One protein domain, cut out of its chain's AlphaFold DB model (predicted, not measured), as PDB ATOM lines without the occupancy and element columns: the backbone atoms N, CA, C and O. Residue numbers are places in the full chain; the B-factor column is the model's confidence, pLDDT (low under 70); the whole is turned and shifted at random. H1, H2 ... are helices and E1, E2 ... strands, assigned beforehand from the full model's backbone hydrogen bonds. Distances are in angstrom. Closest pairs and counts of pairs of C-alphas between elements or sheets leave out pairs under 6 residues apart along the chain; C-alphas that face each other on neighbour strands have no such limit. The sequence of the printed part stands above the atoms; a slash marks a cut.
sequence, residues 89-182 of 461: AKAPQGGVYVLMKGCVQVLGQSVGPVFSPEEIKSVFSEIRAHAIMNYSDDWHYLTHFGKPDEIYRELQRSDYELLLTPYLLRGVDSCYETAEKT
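Overview. This is residues 89 to 182 of the 461 residues of the protein "FAD dependent oxidoreductase domain-containing protein" of Purpureocillium lilacinum (UniProt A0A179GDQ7). One long helix, H1, covers one face of a small three-stranded sheet, E1 E5 E4, and runs along its strands. The small hairpin E2 and E3 lies towards one end of the longest axis and the turn from H1 into H2 at the other, while the short helices H3 and H4 lie in the stretch between E4 and E5. The printed part has 94 residues with four named helices and five named strands, in the order E1 E2 E3 H1 H2 E4 H3 H4 E5; both sheets are antiparallel and the class is mixed, helices and strands. The whole is loose, with a radius of gyration of the C-alphas of 15.4 A, and only just elongated, spanning 47 by 31 by 22 A.

Along the chain. Find C-alpha 95 at (142.902, 206.972, 140.180); from there E1, residues 95 to 100, runs 16.1 A. Next come E2, residues 104 to 106, and E3, residues 109 to 111. At C-alpha 117, (154.921, 208.654, 152.486), H1 begins, and it runs 26.3 A through residues 117 to 135. Then follow H2, residues 139 to 145, 10.0 A long, E4, residues 152 to 154, H3, residues 157 to 160, and H4, residues 166 to 169. E5, residues 172 to 178, runs 17.1 A and ends at C-alpha 178, (141.564, 210.337, 143.380).

Arrangement. Look first at E5, the inner strand: E1 is antiparallel to it at 163 degrees, with N 97 and O 176 at 2.9 A, and E4 at 149 degrees, with N 153 and O 177 at 2.8 A. H1 is on one face of this sheet, two layers of helix and strands, at a height over the sheet of 10.3 A; on the local plane it stands at 10 degrees to E5, along the strands. It lies over E5, E4 and, only just, E1, on which 3 of its C-alphas fall. H2 is not on the sheet; it is close to H1 but not clearly touching, with the C-alphas of Tyr 135 and Tyr 141 closest at 6.3 A. H3 only grazes the sheet, and H4 is only just not on it, with 4 pairs of C-alphas within 10 A. In the hairpin E2 and E3, N 104 and O 111 are 2.9 A apart, within hydrogen-bond range; the closest C-alphas of E2 and H4 are those of Val 104 and Leu 168, 6.3 A. Every O i to N i+4 pair is within range in H1 and H2; H3 and H4 are too short for one.

Size, cuts and confidence. The two C-alphas farthest apart are those of Gly 108 and Asp 137, 48.7 A, yet those of Ala 89 and Thr 182, first and last printed, are 5.8 A apart. The printed part has no cut and no long link; the link from H2 to E4 is short and the others are tight. The mean pLDDT of the printed part is 90.8, and no printed residue is under 70.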
ATOM      1  N   ALA A  89     136.495 208.361 129.079       92.06
ATOM      2  CA  ALA A  89     136.282 206.984 128.656       92.06
ATOM      3  C   ALA A  89     135.104 206.332 129.404       92.06
ATOM      4  O   ALA A  89     134.847 206.613 130.573       92.06
ATOM      5  N   LYS A  90     134.412 205.390 128.754       87.94
ATOM      6  CA  LYS A  90     133.333 204.591 129.367       87.94
ATOM      7  C   LYS A  90     133.900 203.374 130.111       87.94
ATOM      8  O   LYS A  90     133.563 202.236 129.804       87.94
ATOM      9  N   ALA A  91     134.800 203.629 131.052       79.50
ATOM     10  CA  ALA A  91     135.439 202.642 131.924       79.50
ATOM     11  C   ALA A  91     135.289 203.076 133.394       79.50
ATOM     12  O   ALA A  91     134.946 204.243 133.625       79.50
ATOM     13  N   PRO A  92     135.533 202.191 134.382       76.12
ATOM     14  CA  PRO A  92     135.669 202.608 135.774       76.12
ATOM     15  C   PRO A  92     136.626 203.799 135.886       76.12
ATOM     16  O   PRO A  92     137.710 203.790 135.303       76.12
ATOM     17  N   GLN A  93     136.170 204.842 136.572       82.88
ATOM     18  CA  GLN A  93     136.912 206.082 136.787       82.88
ATOM     19  C   GLN A  93     137.449 206.124 138.218       82.88
ATOM     20  O   GLN A  93     136.961 205.382 139.068       82.88
ATOM     21  N   GLY A  94     138.408 207.013 138.470       77.19
ATOM     22  CA  GLY A  94     139.109 207.127 139.744       77.19
ATOM     23  C   GLY A  94     140.534 206.586 139.649       77.19
ATOM     24  O   GLY A  94     140.765 205.473 139.168       77.19
ATOM     25  N   GLY A  95     141.507 207.393 140.069       82.12
ATOM     26  CA  GLY A  95     142.902 206.972 140.180       82.12
ATOM     27  C   GLY A  95     143.142 206.286 141.521       82.12
ATOM     28  O   GLY A  95     142.678 206.775 142.544       82.12
ATOM     29  N   VAL A  96     143.867 205.164 141.539       87.62
ATOM     30  CA  VAL A  96     144.304 204.527 142.792       87.62
ATOM     31  C   VAL A  96     145.802 204.728 142.952       87.62
ATOM     32  O   VAL A  96     146.584 204.261 142.124       87.62
ATOM     33  N   TYR A  97     146.189 205.401 144.031       90.50
ATOM     34  CA  TYR A  97     147.578 205.663 144.397       90.50
ATOM     35  C   TYR A  97     147.933 204.850 145.622       90.50
ATOM     36  O   TYR A  97     147.201 204.856 146.607       90.50
ATOM     37  N   VAL A  98     149.071 204.169 145.563       91.38
ATOM     38  CA  VAL A  98     149.566 203.322 146.646       91.38
ATOM     39  C   VAL A  98     150.880 203.912 147.127       91.38
ATOM     40  O   VAL A  98     151.867 203.908 146.391       91.38
ATOM     41  N   LEU A  99     150.895 204.430 148.353       92.69
ATOM     42  CA  LEU A  99     152.120 204.896 148.992       92.69
ATOM     43  C   LEU A  99     152.776 203.723 149.711       92.69
ATOM     44  O   LEU A  99     152.135 203.005 150.479       92.69
ATOM     45  N   MET A 100     154.064 203.524 149.453       91.88
ATOM     46  CA  MET A 100     154.848 202.432 150.023       91.88
ATOM     47  C   MET A 100     155.760 202.981 151.123       91.88
ATOM     48  O   MET A 100     156.422 203.990 150.918       91.88
ATOM     49  N   LYS A 101     155.838 202.305 152.274       90.19
ATOM     50  CA  LYS A 101     156.764 202.634 153.383       90.19
ATOM     51  C   LYS A 101     157.979 201.716 153.474       90.19
ATOM     52  O   LYS A 101     158.867 201.938 154.287       90.19
ATOM     53  N   GLY A 102     157.999 200.636 152.699       83.75
ATOM     54  CA  GLY A 102     159.041 199.620 152.784       83.75
ATOM     55  C   GLY A 102     159.389 199.038 151.427       83.75
ATOM     56  O   GLY A 102     158.619 199.140 150.474       83.75
ATOM     57  N   CYS A 103     160.560 198.405 151.362       85.19
ATOM     58  CA  CYS A 103     160.983 197.694 150.167       85.19
ATOM     59  C   CYS A 103     160.045 196.523 149.856       85.19
ATOM     60  O   CYS A 103     159.642 195.773 150.749       85.19
ATOM     61  N   VAL A 104     159.764 196.334 148.573       83.62
ATOM     62  CA  VAL A 104     158.997 195.211 148.041       83.62
ATOM     63  C   VAL A 104     159.759 194.539 146.904       83.62
ATOM     64  O   VAL A 104     160.397 195.189 146.090       83.62
ATOM     65  N   GLN A 105     159.697 193.213 146.841       80.81
ATOM     66  CA  GLN A 105     160.138 192.430 145.696       80.81
ATOM     67  C   GLN A 105     159.184 192.629 144.515       80.81
ATOM     68  O   GLN A 105     158.028 192.205 144.560       80.81
ATOM     69  N   VAL A 106     159.691 193.229 143.444       74.44
ATOM     70  CA  VAL A 106     159.014 193.357 142.151       74.44
ATOM     71  C   VAL A 106     159.906 192.685 141.115       74.44
ATOM     72  O   VAL A 106     161.071 193.040 140.979       74.44
ATOM     73  N   LEU A 107     159.387 191.657 140.434       79.69
ATOM     74  CA  LEU A 107     160.128 190.882 139.423       79.69
ATOM     75  C   LEU A 107     161.506 190.365 139.905       79.69
ATOM     76  O   LEU A 107     162.455 190.281 139.134       79.69
ATOM     77  N   GLY A 108     161.611 190.000 141.189       78.56
ATOM     78  CA  GLY A 108     162.841 189.470 141.795       78.56
ATOM     79  C   GLY A 108     163.858 190.527 142.242       78.56
ATOM     80  O   GLY A 108     164.950 190.160 142.672       78.56
ATOM     81  N   GLN A 109     163.516 191.815 142.158       80.31
ATOM     82  CA  GLN A 109     164.337 192.918 142.654       80.31
ATOM     83  C   GLN A 109     163.700 193.577 143.874       80.31
ATOM     84  O   GLN A 109     162.488 193.781 143.919       80.31
ATOM     85  N   SER A 110     164.526 193.956 144.852       85.94
ATOM     86  CA  SER A 110     164.086 194.759 145.995       85.94
ATOM     87  C   SER A 110     163.929 196.217 145.574       85.94
ATOM     88  O   SER A 110     164.925 196.897 145.345       85.94
ATOM     89  N   VAL A 111     162.692 196.701 145.503       83.62
ATOM     90  CA  VAL A 111     162.353 198.078 145.130       83.62
ATOM     91  C   VAL A 111     161.855 198.824 146.365       83.62
ATOM     92  O   VAL A 111     160.864 198.424 146.974       83.62
ATOM     93  N   GLY A 112     162.561 199.885 146.754       84.00
ATOM     94  CA  GLY A 112     162.150 200.800 147.821       84.00
ATOM     95  C   GLY A 112     161.331 201.982 147.292       84.00
ATOM     96  O   GLY A 112     161.404 202.282 146.099       84.00
ATOM     97  N   PRO A 113     160.556 202.663 148.153       86.00
ATOM     98  CA  PRO A 113     159.935 203.927 147.781       86.00
ATOM     99  C   PRO A 113     161.011 204.982 147.488       86.00
ATOM    100  O   PRO A 113     161.991 205.092 148.221       86.00
ATOM    101  N   VAL A 114     160.822 205.749 146.410       85.25
ATOM    102  CA  VAL A 114     161.732 206.843 146.022       85.25
ATOM    103  C   VAL A 114     161.602 208.032 146.981       85.25
ATOM    104  O   VAL A 114     162.591 208.692 147.279       85.25
ATOM    105  N   PHE A 115     160.389 208.263 147.493       85.75
ATOM    106  CA  PHE A 115     160.040 209.346 148.413       85.75
ATOM    107  C   PHE A 115     159.322 208.778 149.633       85.75
ATOM    108  O   PHE A 115     158.638 207.756 149.525       85.75
ATOM    109  N   SER A 116     159.450 209.435 150.783       89.88
ATOM    110  CA  SER A 116     158.726 209.006 151.980       89.88
ATOM    111  C   SER A 116     157.214 209.248 151.835       89.88
ATOM    112  O   SER A 116     156.791 210.200 151.168       89.88
ATOM    113  N   PRO A 117     156.361 208.413 152.461       92.31
ATOM    114  CA  PRO A 117     154.921 208.654 152.486       92.31
ATOM    115  C   PRO A 117     154.553 210.030 153.050       92.31
ATOM    116  O   PRO A 117     153.624 210.661 152.552       92.31
ATOM    117  N   GLU A 118     155.274 210.512 154.062       93.06
ATOM    118  CA  GLU A 118     155.049 211.812 154.692       93.06
ATOM    119  C   GLU A 118     155.250 212.971 153.708       93.06
ATOM    120  O   GLU A 118     154.394 213.856 153.629       93.06
ATOM    121  N   GLU A 119     156.330 212.942 152.920       90.00
ATOM    122  CA  GLU A 119     156.601 213.948 151.884       90.00
ATOM    123  C   GLU A 119     155.472 213.987 150.850       90.00
ATOM    124  O   GLU A 119     154.921 215.050 150.562       90.00
ATOM    125  N   ILE A 120     155.053 212.824 150.344       93.00
ATOM    126  CA  ILE A 120     154.004 212.747 149.322       93.00
ATOM    127  C   ILE A 120     152.632 213.173 149.871       93.00
ATOM    128  O   ILE A 120     151.898 213.902 149.203       93.00
ATOM    129  N   LYS A 121     152.287 212.799 151.108       95.50
ATOM    130  CA  LYS A 121     151.039 213.234 151.768       95.50
ATOM    131  C   LYS A 121     150.976 214.750 151.974       95.50
ATOM    132  O   LYS A 121     149.882 215.324 151.903       95.50
ATOM    133  N   SER A 122     152.120 215.399 152.211       95.50
ATOM    134  CA  SER A 122     152.200 216.865 152.259       95.50
ATOM    135  C   SER A 122     151.783 217.465 150.918       95.50
ATOM    136  O   SER A 122     150.865 218.283 150.867       95.50
ATOM    137  N   VAL A 123     152.357 216.962 149.819       94.25
ATOM    138  CA  VAL A 123     152.017 217.411 148.460       94.25
ATOM    139  C   VAL A 123     150.543 217.158 148.142       94.25
ATOM    140  O   VAL A 123     149.872 218.032 147.603       94.25
ATOM    141  N   PHE A 124     149.981 216.008 148.530       97.00
ATOM    142  CA  PHE A 124     148.555 215.716 148.324       97.00
ATOM    143  C   PHE A 124     147.670 216.769 149.000       97.00
ATOM    144  O   PHE A 124     146.687 217.239 148.425       97.00
ATOM    145  N   SER A 125     148.014 217.160 150.226       97.31
ATOM    146  CA  SER A 125     147.282 218.196 150.957       97.31
ATOM    147  C   SER A 125     147.365 219.559 150.271       97.31
ATOM    148  O   SER A 125     146.350 220.252 150.199       97.31
ATOM    149  N   GLU A 126     148.523 219.906 149.712       98.00
ATOM    150  CA  GLU A 126     148.725 221.143 148.954       98.00
ATOM    151  C   GLU A 126     147.987 221.134 147.605       98.00
ATOM    152  O   GLU A 126     147.345 222.127 147.268       98.00
ATOM    153  N   ILE A 127     147.963 220.007 146.880       97.38
ATOM    154  CA  ILE A 127     147.149 219.831 145.661       97.38
ATOM    155  C   ILE A 127     145.673 220.109 145.965       97.38
ATOM    156  O   ILE A 127     145.011 220.853 145.240       97.38
ATOM    157  N   ARG A 128     145.145 219.547 147.060       98.25
ATOM    158  CA  ARG A 128     143.760 219.793 147.487       98.25
ATOM    159  C   ARG A 128     143.526 221.255 147.860       98.25
ATOM    160  O   ARG A 128     142.510 221.813 147.459       98.25
ATOM    161  N   ALA A 129     144.448 221.889 148.584       98.25
ATOM    162  CA  ALA A 129     144.338 223.309 148.913       98.25
ATOM    163  C   ALA A 129     144.318 224.185 147.647       98.25
ATOM    164  O   ALA A 129     143.465 225.066 147.524       98.25
ATOM    165  N   HIS A 130     145.188 223.894 146.673       97.75
ATOM    166  CA  HIS A 130     145.203 224.557 145.367       97.75
ATOM    167  C   HIS A 130     143.888 224.352 144.615       97.75
ATOM    168  O   HIS A 130     143.336 225.305 144.068       97.75
ATOM    169  N   ALA A 131     143.345 223.133 144.621       97.81
ATOM    170  CA  ALA A 131     142.079 222.837 143.967       97.81
ATOM    171  C   ALA A 131     140.908 223.604 144.606       97.81
ATOM    172  O   ALA A 131     140.101 224.195 143.890       97.81
ATOM    173  N   ILE A 132     140.831 223.645 145.940       98.19
ATOM    174  CA  ILE A 132     139.820 224.424 146.673       98.19
ATOM    175  C   ILE A 132     139.942 225.905 146.318       98.19
ATOM    176  O   ILE A 132     138.949 226.529 145.944       98.19
ATOM    177  N   MET A 133     141.151 226.460 146.384       97.94
ATOM    178  CA  MET A 133     141.383 227.881 146.132       97.94
ATOM    179  C   MET A 133     140.984 228.301 144.712       97.94
ATOM    180  O   MET A 133     140.418 229.375 144.536       97.94
ATOM    181  N   ASN A 134     141.265 227.468 143.706       97.00
ATOM    182  CA  ASN A 134     141.095 227.847 142.302       97.00
ATOM    183  C   ASN A 134     139.785 227.359 141.666       97.00
ATOM    184  O   ASN A 134     139.374 227.912 140.646       97.00
ATOM    185  N   TYR A 135     139.135 226.327 142.220       97.69
ATOM    186  CA  TYR A 135     138.043 225.628 141.530       97.69
ATOM    187  C   TYR A 135     136.769 225.398 142.353       97.69
ATOM    188  O   TYR A 135     135.850 224.756 141.846       97.69
ATOM    189  N   SER A 136     136.657 225.931 143.577       97.44
ATOM    190  CA  SER A 136     135.441 225.751 144.402       97.44
ATOM    191  C   SER A 136     134.173 226.300 143.747       97.44
ATOM    192  O   SER A 136     133.114 225.690 143.869       97.44
ATOM    193  N   ASP A 137     134.297 227.396 142.999       95.50
ATOM    194  CA  ASP A 137     133.187 228.046 142.293       95.50
ATOM    195  C   ASP A 137     133.212 227.780 140.774       95.50
ATOM    196  O   ASP A 137     132.462 228.386 140.004       95.50
ATOM    197  N   ASP A 138     134.078 226.876 140.304       97.00
ATOM    198  CA  ASP A 138     134.225 226.595 138.879       97.00
ATOM    199  C   ASP A 138     133.252 225.502 138.420       97.00
ATOM    200  O   ASP A 138     133.443 224.309 138.663       97.00
ATOM    201  N   TRP A 139     132.207 225.909 137.697       96.38
ATOM    202  CA  TRP A 139     131.160 224.999 137.229       96.38
ATOM    203  C   TRP A 139     131.693 223.824 136.392       96.38
ATOM    204  O   TRP A 139     131.213 222.696 136.538       96.38
ATOM    205  N   HIS A 140     132.683 224.055 135.524       93.62
ATOM    206  CA  HIS A 140     133.237 222.985 134.692       93.62
ATOM    207  C   HIS A 140     134.012 221.983 135.540       93.62
ATOM    208  O   HIS A 140     133.878 220.777 135.330       93.62
ATOM    209  N   TYR A 141     134.802 222.472 136.498       95.12
ATOM    210  CA  TYR A 141     135.508 221.612 137.434       95.12
ATOM    211  C   TYR A 141     134.518 220.755 138.220       95.12
ATOM    212  O   TYR A 141     134.599 219.530 138.159       95.12
ATOM    213  N   LEU A 142     133.534 221.384 138.872       96.19
ATOM    214  CA  LEU A 142     132.530 220.697 139.688       96.19
ATOM    215  C   LEU A 142     131.782 219.621 138.896       96.19
ATOM    216  O   LEU A 142     131.573 218.509 139.380       96.19
ATOM    217  N   THR A 143     131.428 219.926 137.647       93.81
ATOM    218  CA  THR A 143     130.714 219.002 136.760       93.81
ATOM    219  C   THR A 143     131.564 217.792 136.368       93.81
ATOM    220  O   THR A 143     131.047 216.678 136.241       93.81
ATOM    221  N   HIS A 144     132.866 217.985 136.145       92.56
ATOM    222  CA  HIS A 144     133.733 216.941 135.603       92.56
ATOM    223  C   HIS A 144     134.526 216.175 136.660       92.56
ATOM    224  O   HIS A 144     134.730 214.975 136.473       92.56
ATOM    225  N   PHE A 145     134.916 216.806 137.761       93.31
ATOM    226  CA  PHE A 145     135.805 216.244 138.782       93.31
ATOM    227  C   PHE A 145     135.174 216.196 140.181       93.31
ATOM    228  O   PHE A 145     135.758 215.605 141.080       93.31
ATOM    229  N   GLY A 146     133.966 216.741 140.368       94.56
ATOM    230  CA  GLY A 146     133.327 216.816 141.683       94.56
ATOM    231  C   GLY A 146     133.866 217.977 142.516       94.56
ATOM    232  O   GLY A 146     134.463 218.914 141.981       94.56
ATOM    233  N   LYS A 147     133.624 217.956 143.830       97.44
ATOM    234  CA  LYS A 147     134.066 219.054 144.691       97.44
ATOM    235  C   LYS A 147     135.585 219.013 144.909       97.44
ATOM    236  O   LYS A 147     136.128 217.931 145.128       97.44
ATOM    237  N   PRO A 148     136.283 220.161 144.902       97.31
ATOM    238  CA  PRO A 148     137.730 220.177 145.104       97.31
ATOM    239  C   PRO A 148     138.209 219.657 146.466       97.31
ATOM    240  O   PRO A 148     139.304 219.112 146.552       97.31
ATOM    241  N   ASP A 149     137.420 219.797 147.532       96.94
ATOM    242  CA  ASP A 149     137.754 219.246 148.852       96.94
ATOM    243  C   ASP A 149     137.702 217.710 148.884       96.94
ATOM    244  O   ASP A 149     138.409 217.082 149.674       96.94
ATOM    245  N   GLU A 150     136.943 217.118 147.959       96.38
ATOM    246  CA  GLU A 150     136.787 215.678 147.737       96.38
ATOM    247  C   GLU A 150     137.698 215.160 146.594       96.38
ATOM    248  O   GLU A 150     137.511 214.046 146.109       96.38
ATOM    249  N   ILE A 151     138.704 215.938 146.152       95.81
ATOM    250  CA  ILE A 151     139.602 215.583 145.026       95.81
ATOM    251  C   ILE A 151     140.376 214.270 145.245       95.81
ATOM    252  O   ILE A 151     140.796 213.624 144.283       95.81
ATOM    253  N   TYR A 152     140.551 213.855 146.498       96.19
ATOM    254  CA  TYR A 152     140.975 212.507 146.849       96.19
ATOM    255  C   TYR A 152     140.365 212.067 148.178       96.19
ATOM    256  O   TYR A 152     139.977 212.884 149.016       96.19
ATOM    257  N   ARG A 153     140.360 210.754 148.403       95.31
ATOM    258  CA  ARG A 153     139.974 210.117 149.659       95.31
ATOM    259  C   ARG A 153     140.972 209.025 150.016       95.31
ATOM    260  O   ARG A 153     141.344 208.216 149.171       95.31
ATOM    261  N   GLU A 154     141.382 208.979 151.279       96.25
ATOM    262  CA  GLU A 154     142.165 207.854 151.793       96.25
ATOM    263  C   GLU A 154     141.279 206.609 151.922       96.25
ATOM    264  O   GLU A 154     140.193 206.650 152.509       96.25
ATOM    265  N   LEU A 155     141.742 205.505 151.346       95.12
ATOM    266  CA  LEU A 155     141.054 204.226 151.349       95.12
ATOM    267  C   LEU A 155     141.315 203.474 152.652       95.12
ATOM    268  O   LEU A 155     142.438 203.427 153.157       95.12
ATOM    269  N   GLN A 156     140.277 202.820 153.169       95.38
ATOM    270  CA  GLN A 156     140.440 201.879 154.268       95.38
ATOM    271  C   GLN A 156     141.091 200.600 153.756       95.38
ATOM    272  O   GLN A 156     140.969 200.243 152.587       95.38
ATOM    273  N   ARG A 157     141.769 199.862 154.638       92.06
ATOM    274  CA  ARG A 157     142.450 198.618 154.249       92.06
ATOM    275  C   ARG A 157     141.524 197.612 153.565       92.06
ATOM    276  O   ARG A 157     141.923 197.012 152.573       92.06
ATOM    277  N   SER A 158     140.291 197.487 154.051       92.88
ATOM    278  CA  SER A 158     139.249 196.653 153.439       92.88
ATOM    279  C   SER A 158     138.942 197.028 151.987       92.88
ATOM    280  O   SER A 158     138.519 196.171 151.218       92.88
ATOM    281  N   ASP A 159     139.163 198.288 151.601       90.06
ATOM    282  CA  ASP A 159     138.857 198.792 150.262       90.06
ATOM    283  C   ASP A 159     139.912 198.344 149.234       90.06
ATOM    284  O   ASP A 159     139.590 198.162 148.062       90.06
ATOM    285  N   TYR A 160     141.173 198.154 149.653       90.69
ATOM    286  CA  TYR A 160     142.288 197.863 148.741       90.69
ATOM    287  C   TYR A 160     142.977 196.512 148.966       90.69
ATOM    288  O   TYR A 160     143.802 196.107 148.147       90.69
ATOM    289  N   GLU A 161     142.666 195.781 150.039       90.62
ATOM    290  CA  GLU A 161     143.337 194.509 150.341       90.62
ATOM    291  C   GLU A 161     143.107 193.416 149.291       90.62
ATOM    292  O   GLU A 161     143.957 192.550 149.113       90.62
ATOM    293  N   LEU A 162     141.997 193.481 148.554       86.69
ATOM    294  CA  LEU A 162     141.721 192.571 147.440       86.69
ATOM    295  C   LEU A 162     142.335 193.042 146.111       86.69
ATOM    296  O   LEU A 162     142.413 192.258 145.168       86.69
ATOM    297  N   LEU A 163     142.776 194.303 146.030       84.75
ATOM    298  CA  LEU A 163     143.407 194.878 144.835       84.75
ATOM    299  C   LEU A 163     144.914 194.603 144.786       84.75
ATOM    300  O   LEU A 163     145.520 194.653 143.717       84.75
ATOM    301  N   LEU A 164     145.526 194.328 145.939       86.00
ATOM    302  CA  LEU A 164     146.965 194.155 146.082       86.00
ATOM    303  C   LEU A 164     147.310 192.728 146.499       86.00
ATOM    304  O   LEU A 164     146.602 192.076 147.262       86.00
ATOM    305  N   THR A 165     148.459 192.240 146.037       85.75
ATOM    306  CA  THR A 165     148.944 190.932 146.481       85.75
ATOM    307  C   THR A 165     149.319 190.980 147.971       85.75
ATOM    308  O   THR A 165     149.832 192.002 148.443       85.75
ATOM    309  N   PRO A 166     149.180 189.870 148.726       84.50
ATOM    310  CA  PRO A 166     149.605 189.801 150.131       84.50
ATOM    311  C   PRO A 166     151.069 190.190 150.357       84.50
ATOM    312  O   PRO A 166     151.459 190.586 151.455       84.50
ATOM    313  N   TYR A 167     151.890 190.044 149.317       82.31
ATOM    314  CA  TYR A 167     153.282 190.446 149.321       82.31
ATOM    315  C   TYR A 167     153.438 191.977 149.322       82.31
ATOM    316  O   TYR A 167     154.135 192.505 150.188       82.31
ATOM    317  N   LEU A 168     152.753 192.682 148.413       84.62
ATOM    318  CA  LEU A 168     152.790 194.146 148.334       84.62
ATOM    319  C   LEU A 168     152.147 194.794 149.558       84.62
ATOM    320  O   LEU A 168     152.706 195.741 150.100       84.62
ATOM    321  N   LEU A 169     151.040 194.229 150.057       88.75
ATOM    322  CA  LEU A 169     150.295 194.759 151.207       88.75
ATOM    323  C   LEU A 169     151.146 194.995 152.459       88.75
ATOM    324  O   LEU A 169     150.836 195.885 153.246       88.75
ATOM    325  N   ARG A 170     152.221 194.224 152.661       86.44
ATOM    326  CA  ARG A 170     153.117 194.410 153.815       86.44
ATOM    327  C   ARG A 170     153.934 195.700 153.743       86.44
ATOM    328  O   ARG A 170     154.312 196.222 154.787       86.44
ATOM    329  N   GLY A 171     154.219 196.179 152.534       88.88
ATOM    330  CA  GLY A 171     154.990 197.397 152.284       88.88
ATOM    331  C   GLY A 171     154.133 198.649 152.106       88.88
ATOM    332  O   GLY A 171     154.699 199.730 151.973       88.88
ATOM    333  N   VAL A 172     152.802 198.521 152.101       92.69
ATOM    334  CA  VAL A 172     151.876 199.648 151.923       92.69
ATOM    335  C   VAL A 172     151.834 200.502 153.185       92.69
ATOM    336  O   VAL A 172     151.705 199.999 154.306       92.69
ATOM    337  N   ASP A 173     151.944 201.807 152.986       94.62
ATOM    338  CA  ASP A 173     151.659 202.810 153.995       94.62
ATOM    339  C   ASP A 173     150.170 203.169 153.998       94.62
ATOM    340  O   ASP A 173     149.458 202.858 154.952       94.62
ATOM    341  N   SER A 174     149.698 203.737 152.887       94.88
ATOM    342  CA  SER A 174     148.308 204.122 152.662       94.88
ATOM    343  C   SER A 174     147.954 204.065 151.175       94.88
ATOM    344  O   SER A 174     148.827 204.054 150.303       94.88
ATOM    345  N   CYS A 175     146.654 204.011 150.886       95.00
ATOM    346  CA  CYS A 175     146.121 204.036 149.527       95.00
ATOM    347  C   CYS A 175     145.120 205.180 149.393       95.00
ATOM    348  O   CYS A 175     144.360 205.446 150.322       95.00
ATOM    349  N   TYR A 176     145.080 205.810 148.227       94.56
ATOM    350  CA  TYR A 176     144.177 206.917 147.936       94.56
ATOM    351  C   TYR A 176     143.405 206.646 146.655       94.56
ATOM    352  O   TYR A 176     143.971 206.172 145.673       94.56
ATOM    353  N   GLU A 177     142.124 206.982 146.677       93.12
ATOM    354  CA  GLU A 177     141.287 207.121 145.493       93.12
ATOM    355  C   GLU A 177     141.225 208.607 145.127       93.12
ATOM    356  O   GLU A 177     140.934 209.440 145.985       93.12
ATOM    357  N   THR A 178     141.527 208.956 143.879       93.69
ATOM    358  CA  THR A 178     141.564 210.337 143.380       93.69
ATOM    359  C   THR A 178     140.451 210.581 142.369       93.69
ATOM    360  O   THR A 178     139.989 209.665 141.689       93.69
ATOM    361  N   ALA A 179     140.057 211.843 142.207       92.44
ATOM    362  CA  ALA A 179     139.039 212.275 141.250       92.44
ATOM    363  C   ALA A 179     139.492 212.223 139.773       92.44
ATOM    364  O   ALA A 179     138.743 212.635 138.883       92.44
ATOM    365  N   GLU A 180     140.712 211.745 139.490       88.12
ATOM    366  CA  GLU A 180     141.240 211.611 138.130       88.12
ATOM    367  C   GLU A 180     140.349 210.716 137.264       88.12
ATOM    368  O   GLU A 180     139.881 209.649 137.669       88.12
ATOM    369  N   LYS A 181     140.148 211.151 136.020       89.19
ATOM    370  CA  LYS A 181     139.355 210.438 135.020       89.19
ATOM    371  C   LYS A 181     140.181 210.194 133.777       89.19
ATOM    372  O   LYS A 181     140.914 211.070 133.349       89.19
ATOM    373  N   THR A 182     140.025 209.033 133.160       90.88
ATOM    374  CA  THR A 182     140.719 208.703 131.910       90.88
ATOM    375  C   THR A 182     140.004 209.366 130.735       90.88
ATOM    376  O   THR A 182     138.793 209.205 130.561       90.88
TER     377      THR A 182